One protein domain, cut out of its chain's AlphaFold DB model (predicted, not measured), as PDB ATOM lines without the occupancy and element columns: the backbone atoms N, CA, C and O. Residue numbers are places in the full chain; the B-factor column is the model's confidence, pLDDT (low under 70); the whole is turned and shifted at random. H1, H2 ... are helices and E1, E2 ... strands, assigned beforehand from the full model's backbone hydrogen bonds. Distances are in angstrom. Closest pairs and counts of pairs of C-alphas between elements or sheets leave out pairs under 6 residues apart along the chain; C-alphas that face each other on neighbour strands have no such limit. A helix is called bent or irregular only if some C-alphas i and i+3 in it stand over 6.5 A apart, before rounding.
ATOM      1  N   PRO A 280     -23.826 -25.901 -35.919       90.19
ATOM      2  CA  PRO A 280     -24.357 -24.850 -36.780       90.19
ATOM      3  C   PRO A 280     -23.689 -23.494 -36.499       90.19
ATOM      4  O   PRO A 280     -23.430 -23.133 -35.353       90.19
ATOM      5  N   TYR A 281     -23.446 -22.711 -37.547       90.44
ATOM      6  CA  TYR A 281     -22.941 -21.341 -37.467       90.44
ATOM      7  C   TYR A 281     -23.493 -20.469 -38.598       90.44
ATOM      8  O   TYR A 281     -23.853 -20.950 -39.676       90.44
ATOM      9  N   ILE A 282     -23.539 -19.158 -38.370       90.62
ATOM     10  CA  ILE A 282     -24.016 -18.190 -39.361       90.62
ATOM     11  C   ILE A 282     -22.878 -17.806 -40.312       90.62
ATOM     12  O   ILE A 282     -21.813 -17.356 -39.877       90.62
ATOM     13  N   LYS A 283     -23.111 -17.941 -41.621       88.75
ATOM     14  CA  LYS A 283     -22.190 -17.479 -42.662       88.75
ATOM     15  C   LYS A 283     -22.575 -16.071 -43.125       88.75
ATOM     16  O   LYS A 283     -23.709 -15.833 -43.528       88.75
ATOM     17  N   LEU A 284     -21.593 -15.174 -43.099       88.69
ATOM     18  CA  LEU A 284     -21.677 -13.781 -43.542       88.69
ATOM     19  C   LEU A 284     -20.539 -13.467 -44.530       88.69
ATOM     20  O   LEU A 284     -19.565 -14.227 -44.592       88.69
ATOM     21  N   PRO A 285     -20.614 -12.352 -45.286       84.12
ATOM     22  CA  PRO A 285     -19.533 -11.938 -46.181       84.12
ATOM     23  C   PRO A 285     -18.265 -11.514 -45.421       84.12
ATOM     24  O   PRO A 285     -17.174 -11.523 -45.987       84.12
ATOM     25  N   TYR A 286     -18.389 -11.175 -44.135       85.31
ATOM     26  CA  TYR A 286     -17.275 -10.898 -43.232       85.31
ATOM     27  C   TYR A 286     -17.166 -11.961 -42.136       85.31
ATOM     28  O   TYR A 286     -18.146 -12.579 -41.719       85.31
ATOM     29  N   THR A 287     -15.945 -12.171 -41.643       82.50
ATOM     30  CA  THR A 287     -15.669 -13.185 -40.622       82.50
ATOM     31  C   THR A 287     -15.973 -12.660 -39.220       82.50
ATOM     32  O   THR A 287     -15.360 -11.704 -38.744       82.50
ATOM     33  N   ARG A 288     -16.892 -13.323 -38.508       84.25
ATOM     34  CA  ARG A 288     -17.164 -13.053 -37.088       84.25
ATOM     35  C   ARG A 288     -16.222 -13.876 -36.214       84.25
ATOM     36  O   ARG A 288     -16.517 -15.005 -35.841       84.25
ATOM     37  N   LYS A 289     -15.056 -13.303 -35.902       88.06
ATOM     38  CA  LYS A 289     -13.980 -14.009 -35.183       88.06
ATOM     39  C   LYS A 289     -14.378 -14.494 -33.789       88.06
ATOM     40  O   LYS A 289     -13.942 -15.567 -33.400       88.06
ATOM     41  N   ALA A 290     -15.171 -13.720 -33.048       88.50
ATOM     42  CA  ALA A 290     -15.563 -14.062 -31.680       88.50
ATOM     43  C   ALA A 290     -16.410 -15.353 -31.593       88.50
ATOM     44  O   ALA A 290     -15.929 -16.302 -30.976       88.50
ATOM     45  N   PRO A 291     -17.578 -15.466 -32.263       86.94
ATOM     46  CA  PRO A 291     -18.385 -16.688 -32.200       86.94
ATOM     47  C   PRO A 291     -17.682 -17.892 -32.840       86.94
ATOM     48  O   PRO A 291     -17.755 -18.999 -32.320       86.94
ATOM     49  N   LEU A 292     -16.921 -17.689 -33.925       88.69
ATOM     50  CA  LEU A 292     -16.134 -18.772 -34.529       88.69
ATOM     51  C   LEU A 292     -15.035 -19.287 -33.590       88.69
ATOM     52  O   LEU A 292     -14.738 -20.478 -33.590       88.69
ATOM     53  N   ARG A 293     -14.432 -18.406 -32.783       92.06
ATOM     54  CA  ARG A 293     -13.445 -18.798 -31.772       92.06
ATOM     55  C   ARG A 293     -14.090 -19.599 -30.647       92.06
ATOM     56  O   ARG A 293     -13.485 -20.573 -30.217       92.06
ATOM     57  N   GLU A 294     -15.272 -19.204 -30.183       90.94
ATOM     58  CA  GLU A 294     -16.015 -19.963 -29.170       90.94
ATOM     59  C   GLU A 294     -16.335 -21.372 -29.677       90.94
ATOM     60  O   GLU A 294     -15.952 -22.350 -29.043       90.94
ATOM     61  N   ILE A 295     -16.896 -21.478 -30.885       90.50
ATOM     62  CA  ILE A 295     -17.175 -22.765 -31.537       90.50
ATOM     63  C   ILE A 295     -15.906 -23.615 -31.659       90.50
ATOM     64  O   ILE A 295     -15.919 -24.801 -31.341       90.50
ATOM     65  N   ALA A 296     -14.788 -23.026 -32.089       91.12
ATOM     66  CA  ALA A 296     -13.529 -23.755 -32.213       91.12
ATOM     67  C   ALA A 296     -13.004 -24.261 -30.857       91.12
ATOM     68  O   ALA A 296     -12.446 -25.356 -30.780       91.12
ATOM     69  N   LEU A 297     -13.175 -23.479 -29.785       92.25
ATOM     70  CA  LEU A 297     -12.808 -23.897 -28.433       92.25
ATOM     71  C   LEU A 297     -13.708 -25.030 -27.934       92.25
ATOM     72  O   LEU A 297     -13.186 -25.986 -27.365       92.25
ATOM     73  N   ASP A 298     -15.011 -24.966 -28.188       91.81
ATOM     74  CA  ASP A 298     -15.966 -26.005 -27.791       91.81
ATOM     75  C   ASP A 298     -15.743 -27.312 -28.564       91.81
ATOM     76  O   ASP A 298     -15.745 -28.393 -27.973       91.81
ATOM     77  N   ILE A 299     -15.434 -27.239 -29.864       91.75
ATOM     78  CA  ILE A 299     -15.011 -28.408 -30.654       91.75
ATOM     79  C   ILE A 299     -13.721 -29.004 -30.078       91.75
ATOM     80  O   ILE A 299     -13.617 -30.216 -29.906       91.75
ATOM     81  N   LYS A 300     -12.738 -28.171 -29.721       91.44
ATOM     82  CA  LYS A 300     -11.486 -28.655 -29.126       91.44
ATOM     83  C   LYS A 300     -11.720 -29.336 -27.771       91.44
ATOM     84  O   LYS A 300     -11.111 -30.369 -27.506       91.44
ATOM     85  N   LYS A 301     -12.580 -28.766 -26.922       90.94
ATOM     86  CA  LYS A 301     -12.924 -29.324 -25.605       90.94
ATOM     87  C   LYS A 301     -13.718 -30.626 -25.722       90.94
ATOM     88  O   LYS A 301     -13.350 -31.596 -25.076       90.94
ATOM     89  N   SER A 302     -14.734 -30.676 -26.581       91.50
ATOM     90  CA  SER A 302     -15.498 -31.907 -26.836       91.50
ATOM     91  C   SER A 302     -14.623 -33.016 -27.425       91.50
ATOM     92  O   SER A 302     -14.687 -34.147 -26.963       91.50
ATOM     93  N   MET A 303     -13.725 -32.699 -28.363       90.44
ATOM     94  CA  MET A 303     -12.776 -33.677 -28.912       90.44
ATOM     95  C   MET A 303     -11.834 -34.239 -27.836       90.44
ATOM     96  O   MET A 303     -11.568 -35.436 -27.810       90.44
ATOM     97  N   ARG A 304     -11.346 -33.376 -26.934       89.38
ATOM     98  CA  ARG A 304     -10.540 -33.762 -25.765       89.38
ATOM     99  C   ARG A 304     -11.319 -34.706 -24.841       89.38
ATOM    100  O   ARG A 304     -10.784 -35.742 -24.466       89.38
ATOM    101  N   LEU A 305     -12.572 -34.379 -24.520       90.12
ATOM    102  CA  LEU A 305     -13.431 -35.215 -23.676       90.12
ATOM    103  C   LEU A 305     -13.750 -36.564 -24.316       90.12
ATOM    104  O   LEU A 305     -13.725 -37.571 -23.625       90.12
ATOM    105  N   ILE A 306     -13.982 -36.613 -25.628       89.88
ATOM    106  CA  ILE A 306     -14.204 -37.887 -26.319       89.88
ATOM    107  C   ILE A 306     -12.955 -38.748 -26.294       89.88
ATOM    108  O   ILE A 306     -13.064 -39.924 -25.987       89.88
ATOM    109  N   ARG A 307     -11.773 -38.177 -26.550       89.19
ATOM    110  CA  ARG A 307     -10.507 -38.917 -26.435       89.19
ATOM    111  C   ARG A 307     -10.329 -39.492 -25.032       89.19
ATOM    112  O   ARG A 307     -10.054 -40.680 -24.892       89.19
ATOM    113  N   LEU A 308     -10.566 -38.673 -24.005       89.75
ATOM    114  CA  LEU A 308     -10.541 -39.110 -22.611       89.75
ATOM    115  C   LEU A 308     -11.544 -40.245 -22.363       89.75
ATOM    116  O   LEU A 308     -11.156 -41.284 -21.850       89.75
ATOM    117  N   TYR A 309     -12.796 -40.082 -22.791       89.94
ATOM    118  CA  TYR A 309     -13.854 -41.081 -22.644       89.94
ATOM    119  C   TYR A 309     -13.526 -42.398 -23.362       89.94
ATOM    120  O   TYR A 309     -13.764 -43.471 -22.811       89.94
ATOM    121  N   THR A 310     -12.959 -42.328 -24.572       89.50
ATOM    122  CA  THR A 310     -12.563 -43.511 -25.348       89.50
ATOM    123  C   THR A 310     -11.419 -44.265 -24.691       89.50
ATOM    124  O   THR A 310     -11.458 -45.485 -24.647       89.50
ATOM    125  N   VAL A 311     -10.423 -43.560 -24.148       89.19
ATOM    126  CA  VAL A 311      -9.304 -44.199 -23.450       89.19
ATOM    127  C   VAL A 311      -9.764 -44.758 -22.104       89.19
ATOM    128  O   VAL A 311      -9.464 -45.905 -21.789       89.19
ATOM    129  N   TRP A 312     -10.535 -43.986 -21.335       89.81
ATOM    130  CA  TRP A 312     -11.056 -44.402 -20.034       89.81
ATOM    131  C   TRP A 312     -11.869 -45.697 -20.134       89.81
ATOM    132  O   TRP A 312     -11.591 -46.637 -19.401       89.81
ATOM    133  N   ASN A 313     -12.798 -45.799 -21.087       88.06
ATOM    134  CA  ASN A 313     -13.663 -46.978 -21.238       88.06
ATOM    135  C   ASN A 313     -13.108 -48.059 -22.175       88.06
ATOM    136  O   ASN A 313     -13.845 -48.958 -22.570       88.06
ATOM    137  N   SER A 314     -11.847 -47.962 -22.593       85.00
ATOM    138  CA  SER A 314     -11.267 -48.971 -23.477       85.00
ATOM    139  C   SER A 314     -10.915 -50.250 -22.719       85.00
ATOM    140  O   SER A 314     -10.186 -50.220 -21.726       85.00
ATOM    141  N   GLU A 315     -11.379 -51.382 -23.240       72.75
ATOM    142  CA  GLU A 315     -10.926 -52.710 -22.828       72.75
ATOM    143  C   GLU A 315      -9.723 -53.095 -23.703       72.75
ATOM    144  O   GLU A 315      -9.795 -53.103 -24.938       72.75
ATOM    145  N   ASN A 316      -8.573 -53.351 -23.077       64.62
ATOM    146  CA  ASN A 316      -7.350 -53.847 -23.729       64.62
ATOM    147  C   ASN A 316      -6.781 -53.042 -24.923       64.62
ATOM    148  O   ASN A 316      -5.969 -53.559 -25.692       64.62
ATOM    149  N   GLY A 317      -7.121 -51.758 -25.072       62.31
ATOM    150  CA  GLY A 317      -6.532 -50.899 -26.111       62.31
ATOM    151  C   GLY A 317      -7.201 -50.969 -27.485       62.31
ATOM    152  O   GLY A 317      -6.699 -50.379 -28.443       62.31
ATOM    153  N   ILE A 318      -8.328 -51.672 -27.607       64.00
ATOM    154  CA  ILE A 318      -9.049 -51.804 -28.875       64.00
ATOM    155  C   ILE A 318      -9.718 -50.460 -29.212       64.00
ATOM    156  O   ILE A 318     -10.520 -49.940 -28.443       64.00
ATOM    157  N   GLY A 319      -9.387 -49.885 -30.375       66.69
ATOM    158  CA  GLY A 319     -10.023 -48.660 -30.884       66.69
ATOM    159  C   GLY A 319      -9.426 -47.331 -30.396       66.69
ATOM    160  O   GLY A 319     -10.023 -46.282 -30.637       66.69
ATOM    161  N   ILE A 320      -8.255 -47.341 -29.751       77.12
ATOM    162  CA  ILE A 320      -7.580 -46.122 -29.279       77.12
ATOM    163  C   ILE A 320      -6.613 -45.586 -30.338       77.12
ATOM    164  O   ILE A 320      -5.754 -46.307 -30.838       77.12
ATOM    165  N   THR A 321      -6.716 -44.292 -30.648       76.56
ATOM    166  CA  THR A 321      -5.790 -43.595 -31.560       76.56
ATOM    167  C   THR A 321      -4.604 -42.931 -30.856       76.56
ATOM    168  O   THR A 321      -3.703 -42.434 -31.523       76.56
ATOM    169  N   GLU A 322      -4.641 -42.832 -29.529       82.12
ATOM    170  CA  GLU A 322      -3.620 -42.160 -28.718       82.12
ATOM    171  C   GLU A 322      -2.406 -43.072 -28.466       82.12
ATOM    172  O   GLU A 322      -2.527 -44.296 -28.412       82.12
ATOM    173  N   GLU A 323      -1.223 -42.472 -28.308       80.75
ATOM    174  CA  GLU A 323       0.033 -43.206 -28.119       80.75
ATOM    175  C   GLU A 323       0.036 -43.969 -26.785       80.75
ATOM    176  O   GLU A 323      -0.102 -43.370 -25.710       80.75
ATOM    177  N   LYS A 324       0.217 -45.294 -26.868       84.00
ATOM    178  CA  LYS A 324       0.420 -46.173 -25.712       84.00
ATOM    179  C   LYS A 324       1.882 -46.122 -25.274       84.00
ATOM    180  O   LYS A 324       2.788 -46.355 -26.073       84.00
ATOM    181  N   ASN A 325       2.103 -45.846 -23.998       85.38
ATOM    182  CA  ASN A 325       3.415 -45.831 -23.368       85.38
ATOM    183  C   ASN A 325       3.832 -47.243 -22.913       85.38
ATOM    184  O   ASN A 325       3.006 -48.146 -22.766       85.38
ATOM    185  N   ASN A 326       5.126 -47.419 -22.626       82.81
ATOM    186  CA  ASN A 326       5.694 -48.696 -22.167       82.81
ATOM    187  C   ASN A 326       5.098 -49.195 -20.838       82.81
ATOM    188  O   ASN A 326       5.122 -50.391 -20.572       82.81
ATOM    189  N   ASP A 327       4.576 -48.287 -20.012       81.38
ATOM    190  CA  ASP A 327       3.904 -48.575 -18.739       81.38
ATOM    191  C   ASP A 327       2.426 -48.981 -18.918       81.38
ATOM    192  O   ASP A 327       1.739 -49.239 -17.936       81.38
ATOM    193  N   GLY A 328       1.924 -49.031 -20.156       81.56
ATOM    194  CA  GLY A 328       0.526 -49.329 -20.466       81.56
ATOM    195  C   GLY A 328      -0.416 -48.125 -20.378       81.56
ATOM    196  O   GLY A 328      -1.596 -48.280 -20.690       81.56
ATOM    197  N   SER A 329       0.084 -46.940 -20.011       86.94
ATOM    198  CA  SER A 329      -0.697 -45.699 -19.994       86.94
ATOM    199  C   SER A 329      -0.858 -45.094 -21.389       86.94
ATOM    200  O   SER A 329      -0.089 -45.378 -22.309       86.94
ATOM    201  N   TYR A 330      -1.828 -44.199 -21.533       89.25
ATOM    202  CA  TYR A 330      -2.072 -43.431 -22.749       89.25
ATOM    203  C   TYR A 330      -1.865 -41.945 -22.482       89.25
ATOM    204  O   TYR A 330      -2.279 -41.415 -21.448       89.25
ATOM    205  N   SER A 331      -1.229 -41.254 -23.423       87.62
ATOM    206  CA  SER A 331      -0.946 -39.821 -23.288       87.62
ATOM    207  C   SER A 331      -2.092 -38.990 -23.869       87.62
ATOM    208  O   SER A 331      -2.164 -38.790 -25.081       87.62
ATOM    209  N   VAL A 332      -2.984 -38.474 -23.017       85.69
ATOM    210  CA  VAL A 332      -4.106 -37.619 -23.444       85.69
ATOM    211  C   VAL A 332      -3.868 -36.196 -22.965       85.69
ATOM    212  O   VAL A 332      -4.026 -35.884 -21.788       85.69
ATOM    213  N   LYS A 333      -3.520 -35.304 -23.902       82.25
ATOM    214  CA  LYS A 333      -3.256 -33.890 -23.598       82.25
ATOM    215  C   LYS A 333      -4.496 -33.206 -23.032       82.25
ATOM    216  O   LYS A 333      -5.471 -32.946 -23.744       82.25
ATOM    217  N   GLY A 334      -4.405 -32.876 -21.756       78.62
ATOM    218  CA  GLY A 334      -5.458 -32.436 -20.880       78.62
ATOM    219  C   GLY A 334      -6.587 -33.468 -20.819       78.62
ATOM    220  O   GLY A 334      -7.543 -33.381 -21.537       78.62
ATOM    221  N   SER A 335      -6.669 -34.465 -19.984       80.81
ATOM    222  CA  SER A 335      -5.645 -34.954 -19.139       80.81
ATOM    223  C   SER A 335      -5.843 -34.440 -17.734       80.81
ATOM    224  O   SER A 335      -6.833 -34.755 -17.075       80.81
ATOM    225  N   HIS A 336      -4.884 -33.619 -17.309       82.75
ATOM    226  CA  HIS A 336      -4.522 -33.489 -15.901       82.75
ATOM    227  C   HIS A 336      -4.154 -34.844 -15.261       82.75
ATOM    228  O   HIS A 336      -4.209 -34.979 -14.044       82.75
ATOM    229  N   GLY A 337      -3.787 -35.840 -16.078       80.50
ATOM    230  CA  GLY A 337      -3.224 -37.108 -15.637       80.50
ATOM    231  C   GLY A 337      -1.781 -36.961 -15.156       80.50
ATOM    232  O   GLY A 337      -1.263 -35.859 -14.971       80.50
ATOM    233  N   TYR A 338      -1.102 -38.086 -14.969       80.38
ATOM    234  CA  TYR A 338       0.198 -38.113 -14.305       80.38
ATOM    235  C   TYR A 338       1.337 -37.603 -15.202       80.38
ATOM    236  O   TYR A 338       1.498 -38.026 -16.352       80.38
ATOM    237  N   GLY A 339       2.176 -36.738 -14.626       81.81
ATOM    238  CA  GLY A 339       3.418 -36.237 -15.221       81.81
ATOM    239  C   GLY A 339       3.238 -35.246 -16.376       81.81
ATOM    240  O   GLY A 339       2.130 -34.887 -16.763       81.81
ATOM    241  N   ASP A 340       4.363 -34.829 -16.964       81.56
ATOM    242  CA  ASP A 340       4.412 -33.794 -18.015       81.56
ATOM    243  C   ASP A 340       3.664 -34.178 -19.304       81.56
ATOM    244  O   ASP A 340       3.254 -33.310 -20.077       81.56
ATOM    245  N   ASN A 341       3.480 -35.481 -19.536       81.56
ATOM    246  CA  ASN A 341       2.765 -36.011 -20.698       81.56
ATOM    247  C   ASN A 341       1.273 -36.269 -20.425       81.56
ATOM    248  O   ASN A 341       0.591 -36.751 -21.329       81.56
ATOM    249  N   GLU A 342       0.778 -35.960 -19.220       85.94
ATOM    250  CA  GLU A 342      -0.622 -36.138 -18.807       85.94
ATOM    251  C   GLU A 342      -1.140 -37.551 -19.122       85.94
ATOM    252  O   GLU A 342      -2.053 -37.763 -19.929       85.94
ATOM    253  N   ARG A 343      -0.487 -38.536 -18.505       87.94
ATOM    254  CA  ARG A 343      -0.750 -39.958 -18.725       87.94
ATOM    255  C   ARG A 343      -1.986 -40.412 -17.961       87.94
ATOM    256  O   ARG A 343      -2.138 -40.091 -16.782       87.94
ATOM    257  N   ILE A 344      -2.823 -41.204 -18.618       89.44
ATOM    258  CA  ILE A 344      -3.997 -41.841 -18.020       89.44
ATOM    259  C   ILE A 344      -3.970 -43.342 -18.253       89.44
ATOM    260  O   ILE A 344      -3.502 -43.814 -19.291       89.44
ATOM    261  N   TYR A 345      -4.497 -44.085 -17.289       88.81
ATOM    262  CA  TYR A 345      -4.766 -45.509 -17.437       88.81
ATOM    263  C   TYR A 345      -6.248 -45.734 -17.742       88.81
ATOM    264  O   TYR A 345      -7.076 -44.833 -17.584       88.81
ATOM    265  N   THR A 346      -6.574 -46.925 -18.234       90.12
ATOM    266  CA  THR A 346      -7.959 -47.312 -18.510       90.12
ATOM    267  C   THR A 346      -8.714 -47.551 -17.203       90.12
ATOM    268  O   THR A 346      -8.115 -47.843 -16.165       90.12
ATOM    269  N   LYS A 347     -10.044 -47.471 -17.246       89.94
ATOM    270  CA  LYS A 347     -10.923 -47.816 -16.123       89.94
ATOM    271  C   LYS A 347     -10.654 -49.233 -15.622       89.94
ATOM    272  O   LYS A 347     -10.633 -49.459 -14.421       89.94
ATOM    273  N   GLU A 348     -10.387 -50.166 -16.533       88.44
ATOM    274  CA  GLU A 348     -10.060 -51.555 -16.203       88.44
ATOM    275  C   GLU A 348      -8.795 -51.674 -15.343       88.44
ATOM    276  O   GLU A 348      -8.795 -52.411 -14.360       88.44
ATOM    277  N   TYR A 349      -7.748 -50.899 -15.648       89.62
ATOM    278  CA  TYR A 349      -6.540 -50.853 -14.823       89.62
ATOM    279  C   TYR A 349      -6.846 -50.374 -13.398       89.62
ATOM    280  O   TYR A 349      -6.411 -50.993 -12.428       89.62
ATOM    281  N   TYR A 350      -7.621 -49.293 -13.260       90.25
ATOM    282  CA  TYR A 350      -8.002 -48.781 -11.942       90.25
ATOM    283  C   TYR A 350      -8.952 -49.717 -11.198       90.25
ATOM    284  O   TYR A 350      -8.855 -49.817  -9.979       90.25
ATOM    285  N   ARG A 351      -9.817 -50.443 -11.913       90.88
ATOM    286  CA  ARG A 351     -10.683 -51.469 -11.331       90.88
ATOM    287  C   ARG A 351      -9.857 -52.604 -10.735       90.88
ATOM    288  O   ARG A 351     -10.051 -52.924  -9.573       90.88
ATOM    289  N   LEU A 352      -8.890 -53.144 -11.482       91.00
ATOM    290  CA  LEU A 352      -7.984 -54.188 -10.979       91.00
ATOM    291  C   LEU A 352      -7.189 -53.711  -9.755       91.00
ATOM    292  O   LEU A 352      -6.999 -54.458  -8.797       91.00
ATOM    293  N   LEU A 353      -6.744 -52.450  -9.768       91.19
ATOM    294  CA  LEU A 353      -6.075 -51.847  -8.620       91.19
ATOM    295  C   LEU A 353      -7.018 -51.759  -7.409       91.19
ATOM    296  O   LEU A 353      -6.632 -52.193  -6.326       91.19
ATOM    297  N   GLY A 354      -8.241 -51.258  -7.591       91.25
ATOM    298  CA  GLY A 354      -9.254 -51.155  -6.536       91.25
ATOM    299  C   GLY A 354      -9.641 -52.516  -5.956       91.25
ATOM    300  O   GLY A 354      -9.613 -52.689  -4.742       91.25
ATOM    301  N   GLU A 355      -9.878 -53.516  -6.808       92.00
ATOM    302  CA  GLU A 355     -10.126 -54.906  -6.402       92.00
ATOM    303  C   GLU A 355      -8.976 -55.451  -5.541       92.00
ATOM    304  O   GLU A 355      -9.212 -56.046  -4.489       92.00
ATOM    305  N   SER A 356      -7.722 -55.211  -5.944       91.00
ATOM    306  CA  SER A 356      -6.551 -55.670  -5.185       91.00
ATOM    307  C   SER A 356      -6.402 -54.978  -3.824       91.00
ATOM    308  O   SER A 356      -6.047 -55.636  -2.845       91.00
ATOM    309  N   GLN A 357      -6.703 -53.676  -3.740       91.19
ATOM    310  CA  GLN A 357      -6.652 -52.916  -2.487       91.19
ATOM    311  C   GLN A 357      -7.789 -53.318  -1.546       91.19
ATOM    312  O   GLN A 357      -7.529 -53.573  -0.373       91.19
ATOM    313  N   GLY A 358      -9.010 -53.485  -2.063       89.31
ATOM    314  CA  GLY A 358     -10.146 -53.975  -1.282       89.31
ATOM    315  C   GLY A 358      -9.904 -55.380  -0.722       89.31
ATOM    316  O   GLY A 358     -10.191 -55.641   0.446       89.31
ATOM    317  N   MET A 359      -9.292 -56.276  -1.509       88.69
ATOM    318  CA  MET A 359      -8.862 -57.589  -1.013       88.69
ATOM    319  C   MET A 359      -7.782 -57.477   0.070       88.69
ATOM    320  O   MET A 359      -7.853 -58.180   1.077       88.69
ATOM    321  N   TRP A 360      -6.783 -56.612  -0.122       89.69
ATOM    322  CA  TRP A 360      -5.717 -56.403   0.859       89.69
ATOM    323  C   TRP A 360      -6.255 -55.859   2.186       89.69
ATOM    324  O   TRP A 360      -5.922 -56.400   3.240       89.69
ATOM    325  N   GLU A 361      -7.125 -54.849   2.145       88.00
ATOM    326  CA  GLU A 361      -7.745 -54.270   3.339       88.00
ATOM    327  C   GLU A 361      -8.605 -55.298   4.078       88.00
ATOM    328  O   GLU A 361      -8.507 -55.424   5.301       88.00
ATOM    329  N   TYR A 362      -9.361 -56.117   3.341       87.62
ATOM    330  CA  TYR A 362     -10.107 -57.231   3.918       87.62
ATOM    331  C   TYR A 362      -9.197 -58.222   4.666       87.62
ATOM    332  O   TYR A 362      -9.506 -58.610   5.798       87.62
ATOM    333  N   PHE A 363      -8.076 -58.636   4.059       87.31
ATOM    334  CA  PHE A 363      -7.127 -59.551   4.704       87.31
ATOM    335  C   PHE A 363      -6.468 -58.922   5.933       87.31
ATOM    336  O   PHE A 363      -6.362 -59.581   6.968       87.31
ATOM    337  N   LEU A 364      -6.088 -57.649   5.848       87.25
ATOM    338  CA  LEU A 364      -5.456 -56.922   6.942       87.25
ATOM    339  C   LEU A 364      -6.403 -56.745   8.135       87.25
ATOM    340  O   LEU A 364      -6.017 -56.988   9.278       87.25
ATOM    341  N   GLU A 365      -7.664 -56.378   7.895       85.19
ATOM    342  CA  GLU A 365      -8.649 -56.283   8.974       85.19
ATOM    343  C   GLU A 365      -8.958 -57.644   9.599       85.19
ATOM    344  O   GLU A 365      -9.131 -57.723  10.815       85.19
ATOM    345  N   ARG A 366      -8.980 -58.714   8.798       83.88
ATOM    346  CA  ARG A 366      -9.167 -60.079   9.300       83.88
ATOM    347  C   ARG A 366      -8.005 -60.525  10.196       83.88
ATOM    348  O   ARG A 366      -8.239 -61.172  11.215       83.88
ATOM    349  N   GLU A 367      -6.766 -60.183   9.853       83.31
ATOM    350  CA  GLU A 367      -5.605 -60.476  10.706       83.31
ATOM    351  C   GLU A 367      -5.596 -59.641  11.997       83.31
ATOM    352  O   GLU A 367      -5.237 -60.156  13.056       83.31
ATOM    353  N   LEU A 368      -6.029 -58.376  11.941       82.81
ATOM    354  CA  LEU A 368      -6.010 -57.463  13.090       82.81
ATOM    355  C   LEU A 368      -7.189 -57.642  14.060       82.81
ATOM    356  O   LEU A 368      -7.021 -57.436  15.262       82.81
ATOM    357  N   LYS A 369      -8.387 -57.968  13.559       80.06
ATOM    358  CA  LYS A 369      -9.639 -57.990  14.345       80.06
ATOM    359  C   LYS A 369     -10.254 -59.390  14.501       80.06
ATOM    360  O   LYS A 369     -11.236 -59.527  15.229       80.06
ATOM    361  N   GLY A 370      -9.681 -60.424  13.878       73.62
ATOM    362  CA  GLY A 370     -10.211 -61.793  13.889       73.62
ATOM    363  C   GLY A 370     -11.241 -62.050  12.779       73.62
ATOM    364  O   GLY A 370     -11.194 -61.424  11.723       73.62
ATOM    365  N   GLU A 371     -12.169 -62.997  12.977       67.19
ATOM    366  CA  GLU A 371     -13.193 -63.317  11.964       67.19
ATOM    367  C   GLU A 371     -14.064 -62.097  11.626       67.19
ATOM    368  O   GLU A 371     -14.922 -61.660  12.398       67.19
ATOM    369  N   ASN A 372     -13.851 -61.565  10.423       63.66
ATOM    370  CA  ASN A 372     -14.643 -60.483   9.864       63.66
ATOM    371  C   ASN A 372     -16.008 -61.010   9.388       63.66
ATOM    372  O   ASN A 372     -16.087 -61.939   8.591       63.66
ATOM    373  N   LYS A 373     -17.098 -60.377   9.847       63.34
ATOM    374  CA  LYS A 373     -18.482 -60.664   9.405       63.34
ATOM    375  C   LYS A 373     -18.876 -59.964   8.099       63.34
ATOM    376  O   LYS A 373     -19.978 -60.189   7.599       63.34
ATOM    377  N   LYS A 374     -18.045 -59.049   7.595       70.06
ATOM    378  CA  LYS A 374     -18.299 -58.343   6.336       70.06
ATOM    379  C   LYS A 374     -17.829 -59.202   5.162       70.06
ATOM    380  O   LYS A 374     -16.747 -59.774   5.212       70.06
ATOM    381  N   ASP A 375     -18.660 -59.267   4.128       81.50
ATOM    382  CA  ASP A 375     -18.353 -59.966   2.882       81.50
ATOM    383  C   ASP A 375     -17.269 -59.215   2.088       81.50
ATOM    384  O   ASP A 375     -17.242 -57.981   2.095       81.50
ATOM    385  N   ILE A 376     -16.388 -59.957   1.410       82.06
ATOM    386  CA  ILE A 376     -15.261 -59.428   0.614       82.06
ATOM    387  C   ILE A 376     -15.769 -58.474  -0.469       82.06
ATOM    388  O   ILE A 376     -15.147 -57.449  -0.742       82.06
ATOM    389  N   SER A 377     -16.929 -58.803  -1.041       84.06
ATOM    390  CA  SER A 377     -17.630 -58.007  -2.050       84.06
ATOM    391  C   SER A 377     -17.791 -56.544  -1.635       84.06
ATOM    392  O   SER A 377     -17.480 -55.658  -2.420       84.06
ATOM    393  N   LYS A 378     -18.147 -56.273  -0.373       85.69
ATOM    394  CA  LYS A 378     -18.374 -54.903   0.111       85.69
ATOM    395  C   LYS A 378     -17.114 -54.043   0.103       85.69
ATOM    396  O   LYS A 378     -17.205 -52.872  -0.226       85.69
ATOM    397  N   TYR A 379     -15.955 -54.613   0.437       83.12
ATOM    398  CA  TYR A 379     -14.691 -53.871   0.381       83.12
ATOM    399  C   TYR A 379     -14.296 -53.577  -1.066       83.12
ATOM    400  O   TYR A 379     -13.851 -52.480  -1.378       83.12
ATOM    401  N   ILE A 380     -14.480 -54.545  -1.966       86.44
ATOM    402  CA  ILE A 380     -14.202 -54.344  -3.393       86.44
ATOM    403  C   ILE A 380     -15.127 -53.268  -3.980       86.44
ATOM    404  O   ILE A 380     -14.658 -52.395  -4.712       86.44
ATOM    405  N   ASP A 381     -16.412 -53.297  -3.634       87.12
ATOM    406  CA  ASP A 381     -17.393 -52.307  -4.080       87.12
ATOM    407  C   ASP A 381     -17.038 -50.903  -3.555       87.12
ATOM    408  O   ASP A 381     -16.976 -49.962  -4.345       87.12
ATOM    409  N   GLU A 382     -16.694 -50.769  -2.265       87.19
ATOM    410  CA  GLU A 382     -16.254 -49.500  -1.653       87.19
ATOM    411  C   GLU A 382     -15.038 -48.894  -2.389       87.19
ATOM    412  O   GLU A 382     -14.993 -47.687  -2.626       87.19
ATOM    413  N   TRP A 383     -14.076 -49.718  -2.822       87.94
ATOM    414  CA  TRP A 383     -12.893 -49.260  -3.568       87.94
ATOM    415  C   TRP A 383     -13.134 -48.988  -5.061       87.94
ATOM    416  O   TRP A 383     -12.292 -48.359  -5.708       87.94
ATOM    417  N   THR A 384     -14.238 -49.468  -5.642       88.31
ATOM    418  CA  THR A 384     -14.502 -49.363  -7.091       88.31
ATOM    419  C   THR A 384     -15.661 -48.431  -7.452       88.31
ATOM    420  O   THR A 384     -15.728 -47.982  -8.600       88.31
ATOM    421  N   GLU A 385     -16.516 -48.054  -6.496       88.25
ATOM    422  CA  GLU A 385     -17.685 -47.179  -6.694       88.25
ATOM    423  C   GLU A 385     -17.330 -45.828  -7.350       88.25
ATOM    424  O   GLU A 385     -18.025 -45.339  -8.251       88.25
ATOM    425  N   GLU A 386     -16.194 -45.237  -6.973       87.62
ATOM    426  CA  GLU A 386     -15.751 -43.941  -7.505       87.62
ATOM    427  C   GLU A 386     -15.439 -43.980  -9.015       87.62
ATOM    428  O   GLU A 386     -15.523 -42.953  -9.700       87.62
ATOM    429  N   LEU A 387     -15.136 -45.157  -9.575       88.31
ATOM    430  CA  LEU A 387     -14.829 -45.318 -11.001       88.31
ATOM    431  C   LEU A 387     -16.067 -45.128 -11.885       88.31
ATOM    432  O   LEU A 387     -15.959 -44.608 -13.006       88.31
ATOM    433  N   GLU A 388     -17.245 -45.521 -11.401       87.25
ATOM    434  CA  GLU A 388     -18.507 -45.258 -12.098       87.25
ATOM    435  C   GLU A 388     -18.847 -43.771 -12.047       87.25
ATOM    436  O   GLU A 388     -19.112 -43.162 -13.087       87.25
ATOM    437  N   THR A 389     -18.681 -43.148 -10.878       88.88
ATOM    438  CA  THR A 389     -18.874 -41.701 -10.702       88.88
ATOM    439  C   THR A 389     -17.997 -40.895 -11.664       88.88
ATOM    440  O   THR A 389     -18.478 -39.982 -12.340       88.88
ATOM    441  N   ALA A 390     -16.718 -41.256 -11.810       87.94
ATOM    442  CA  ALA A 390     -15.813 -40.609 -12.761       87.94
ATOM    443  C   ALA A 390     -16.281 -40.757 -14.221       87.94
ATOM    444  O   ALA A 390     -16.183 -39.818 -15.016       87.94
ATOM    445  N   THR A 391     -16.833 -41.921 -14.573       89.62
ATOM    446  CA  THR A 391     -17.375 -42.186 -15.913       89.62
ATOM    447  C   THR A 391     -18.580 -41.289 -16.205       89.62
ATOM    448  O   THR A 391     -18.670 -40.703 -17.291       89.62
ATOM    449  N   ASP A 392     -19.478 -41.138 -15.235       90.94
ATOM    450  CA  ASP A 392     -20.684 -40.320 -15.364       90.94
ATOM    451  C   ASP A 392     -20.370 -38.826 -15.442       90.94
ATOM    452  O   ASP A 392     -20.980 -38.112 -16.243       90.94
ATOM    453  N   VAL A 393     -19.357 -38.349 -14.713       91.06
ATOM    454  CA  VAL A 393     -18.883 -36.959 -14.824       91.06
ATOM    455  C   VAL A 393     -18.396 -36.656 -16.246       91.06
ATOM    456  O   VAL A 393     -18.781 -35.634 -16.820       91.06
ATOM    457  N   ILE A 394     -17.607 -37.551 -16.854       88.75
ATOM    458  CA  ILE A 394     -17.116 -37.367 -18.232       88.75
ATOM    459  C   ILE A 394     -18.285 -37.341 -19.229       88.75
ATOM    460  O   ILE A 394     -18.309 -36.487 -20.122       88.75
ATOM    461  N   LYS A 395     -19.267 -38.244 -19.080       90.62
ATOM    462  CA  LYS A 395     -20.473 -38.269 -19.929       90.62
ATOM    463  C   LYS A 395     -21.292 -36.992 -19.782       90.62
ATOM    464  O   LYS A 395     -21.617 -36.371 -20.787       90.62
ATOM    465  N   MET A 396     -21.551 -36.554 -18.553       93.44
ATOM    466  CA  MET A 396     -22.313 -35.339 -18.270       93.44
ATOM    467  C   MET A 396     -21.671 -34.103 -18.918       93.44
ATOM    468  O   MET A 396     -22.363 -33.272 -19.517       93.44
ATOM    469  N   GLU A 397     -20.344 -33.966 -18.833       90.62
ATOM    470  CA  GLU A 397     -19.639 -32.866 -19.498       90.62
ATOM    471  C   GLU A 397     -19.741 -32.940 -21.022       90.62
ATOM    472  O   GLU A 397     -19.885 -31.906 -21.680       90.62
ATOM    473  N   LEU A 398     -19.674 -34.143 -21.590       90.06
ATOM    474  CA  LEU A 398     -19.806 -34.363 -23.024       90.06
ATOM    475  C   LEU A 398     -21.229 -34.043 -23.517       90.06
ATOM    476  O   LEU A 398     -21.393 -33.305 -24.498       90.06
ATOM    477  N   ASP A 399     -22.247 -34.518 -22.803       91.69
ATOM    478  CA  ASP A 399     -23.666 -34.308 -23.102       91.69
ATOM    479  C   ASP A 399     -24.043 -32.829 -23.069       91.69
ATOM    480  O   ASP A 399     -24.810 -32.358 -23.911       91.69
ATOM    481  N   LYS A 400     -23.421 -32.043 -22.183       92.56
ATOM    482  CA  LYS A 400     -23.585 -30.585 -22.154       92.56
ATOM    483  C   LYS A 400     -23.250 -29.929 -23.499       92.56
ATOM    484  O   LYS A 400     -23.942 -28.993 -23.909       92.56
ATOM    485  N   TYR A 401     -22.209 -30.392 -24.197       90.88
ATOM    486  CA  TYR A 401     -21.870 -29.867 -25.526       90.88
ATOM    487  C   TYR A 401     -22.861 -30.347 -26.589       90.88
ATOM    488  O   TYR A 401     -23.305 -29.534 -27.405       90.88
ATOM    489  N   TYR A 402     -23.257 -31.623 -26.561       89.44
ATOM    490  CA  TYR A 402     -24.253 -32.150 -27.496       89.44
ATOM    491  C   TYR A 402     -25.596 -31.430 -27.368       89.44
ATOM    492  O   TYR A 402     -26.138 -30.975 -28.377       89.44
ATOM    493  N   GLU A 403     -26.101 -31.236 -26.149       90.25
ATOM    494  CA  GLU A 403     -27.366 -30.542 -25.903       90.25
ATOM    495  C   GLU A 403     -27.293 -29.054 -26.279       90.25
ATOM    496  O   GLU A 403     -28.206 -28.549 -26.943       90.25
ATOM    497  N   LYS A 404     -26.171 -28.366 -25.994       89.31
ATOM    498  CA  LYS A 404     -25.939 -26.973 -26.436       89.31
ATOM    499  C   LYS A 404     -26.163 -26.825 -27.945       89.31
ATOM    500  O   LYS A 404     -26.877 -25.919 -28.374       89.31
ATOM    501  N   TYR A 405     -25.574 -27.699 -28.762       87.75
ATOM    502  CA  TYR A 405     -25.649 -27.577 -30.223       87.75
ATOM    503  C   TYR A 405     -26.889 -28.224 -30.844       87.75
ATOM    504  O   TYR A 405     -27.389 -27.723 -31.853       87.75
ATOM    505  N   LYS A 406     -27.457 -29.258 -30.221       86.75
ATOM    506  CA  LYS A 406     -28.752 -29.840 -30.604       86.75
ATOM    507  C   LYS A 406     -29.881 -28.822 -30.462       86.75
ATOM    508  O   LYS A 406     -30.682 -28.662 -31.387       86.75
ATOM    509  N   PHE A 407     -29.894 -28.053 -29.371       86.12
ATOM    510  CA  PHE A 407     -30.836 -26.946 -29.198       86.12
ATOM    511  C   PHE A 407     -30.716 -25.905 -30.323       86.12
ATOM    512  O   PHE A 407     -31.730 -25.428 -30.840       86.12
ATOM    513  N   LEU A 408     -29.491 -25.623 -30.783       84.56
ATOM    514  CA  LEU A 408     -29.230 -24.674 -31.869       84.56
ATOM    515  C   LEU A 408     -29.693 -25.151 -33.258       84.56
ATOM    516  O   LEU A 408     -29.860 -24.317 -34.149       84.56
ATOM    517  N   ILE A 409     -29.929 -26.452 -33.450       80.62
ATOM    518  CA  ILE A 409     -30.489 -27.025 -34.690       80.62
ATOM    519  C   ILE A 409     -32.027 -26.962 -34.687       80.62
ATOM    520  O   ILE A 409     -32.663 -26.974 -35.742       80.62
ATOM    521  N   SER A 410     -32.645 -26.868 -33.508       82.62
ATOM    522  CA  SER A 410     -34.100 -26.901 -33.359       82.62
ATOM    523  C   SER A 410     -34.808 -25.696 -34.004       82.62
ATOM    524  O   SER A 410     -34.246 -24.614 -34.171       82.62
ATOM    525  N   LYS A 411     -36.108 -25.845 -34.304       77.38
ATOM    526  CA  LYS A 411     -36.946 -24.762 -34.865       77.38
ATOM    527  C   LYS A 411     -37.084 -23.541 -33.939       77.38
ATOM    528  O   LYS A 411     -37.433 -22.467 -34.416       77.38
ATOM    529  N   ARG A 412     -36.821 -23.698 -32.635       80.19
ATOM    530  CA  ARG A 412     -36.844 -22.623 -31.622       80.19
ATOM    531  C   ARG A 412     -35.447 -22.068 -31.321       80.19
ATOM    532  O   ARG A 412     -35.259 -21.378 -30.325       80.19
ATOM    533  N   SER A 413     -34.467 -22.382 -32.167       84.31
ATOM    534  CA  SER A 413     -33.082 -21.981 -31.970       84.31
ATOM    535  C   SER A 413     -32.918 -20.453 -31.958       84.31
ATOM    536  O   SER A 413     -33.395 -19.784 -32.882       84.31
ATOM    537  N   PRO A 414     -32.163 -19.889 -30.993       86.88
ATOM    538  CA  PRO A 414     -31.806 -18.469 -30.991       86.88
ATOM    539  C   PRO A 414     -31.016 -18.071 -32.247       86.88
ATOM    540  O   PRO A 414     -31.076 -16.928 -32.691       86.88
ATOM    541  N   LEU A 415     -30.344 -19.032 -32.886       87.75
ATOM    542  CA  LEU A 415     -29.572 -18.825 -34.108       87.75
ATOM    543  C   LEU A 415     -30.472 -18.506 -35.318       87.75
ATOM    544  O   LEU A 415     -30.051 -17.803 -36.235       87.75
ATOM    545  N   LEU A 416     -31.730 -18.973 -35.320       88.44
ATOM    546  CA  LEU A 416     -32.714 -18.597 -36.343       88.44
ATOM    547  C   LEU A 416     -33.185 -17.152 -36.173       88.44
ATOM    548  O   LEU A 416     -33.407 -16.477 -37.178       88.44
TER     549      LEU A 416
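Overview. This is residues 280 to 416 of the 519 residues of the protein "Piso0_002337 protein" of Pichia sorbitophila (strain ATCC MYA-4447 / BCRC 22081 / CBS 7064 / NBRC 10061 / NRRL Y-12695) (UniProt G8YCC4). Picture a long rod: H1 and H2 follow each other end to end at an angle, and bent H3 folds back past both, with looped residues 313 to 346 where H1 and H2 meet. The 137 printed residues hold E1, H1, H2 and H3 in that order, mostly helix. With a radius of gyration of the C-alphas of 21.5 A the whole is only just extended rather than loose, and the C-alphas span 78 by 37 by 24 A.

Along the chain. Find C-alpha 376 at (-15.261, -59.428, 0.614), where H3, residues 376 to 409, begins. Assigned as one helix by its hydrogen bonds, it is bent: C-alphas 383 and 386 are 7.2 A apart. Arm H3a, residues 376 to 383, precedes H3b, residues 386 to 409, 35.2 A long, ending at (-30.489, -27.025, -34.690). H1, residues 289 to 312, spans 34.1 A; H2, residues 347 to 369, 32.1 A. E1, residues 280 to 283, pairs with no named strand.

Arrangement. Look at Leu 398: H3b, with residues 391 to 401 alone, touches H1, the closest C-alphas, of Ser 302 and Leu 398, 6.3 A apart, opposite ways at a shallow tilt of 33 degrees, only just short of steep. H2, with residues 354 to 362 alone, touches H3a, closest at the C-alphas of Gly 358 and Ile 380, 4.6 A. Each O i to N i+4 pair is within hydrogen-bond range in H1, H2 and H3a, and 18 of 20 in H3b.

Size, cuts and confidence. The printed part has no cut; the C-alphas farthest apart, of Pro 285 and Gly 370, are 78.6 A apart. The H1 to H2 link is long. Look for pLDDT under 70 at residues 316 to 319 and 371 to 373.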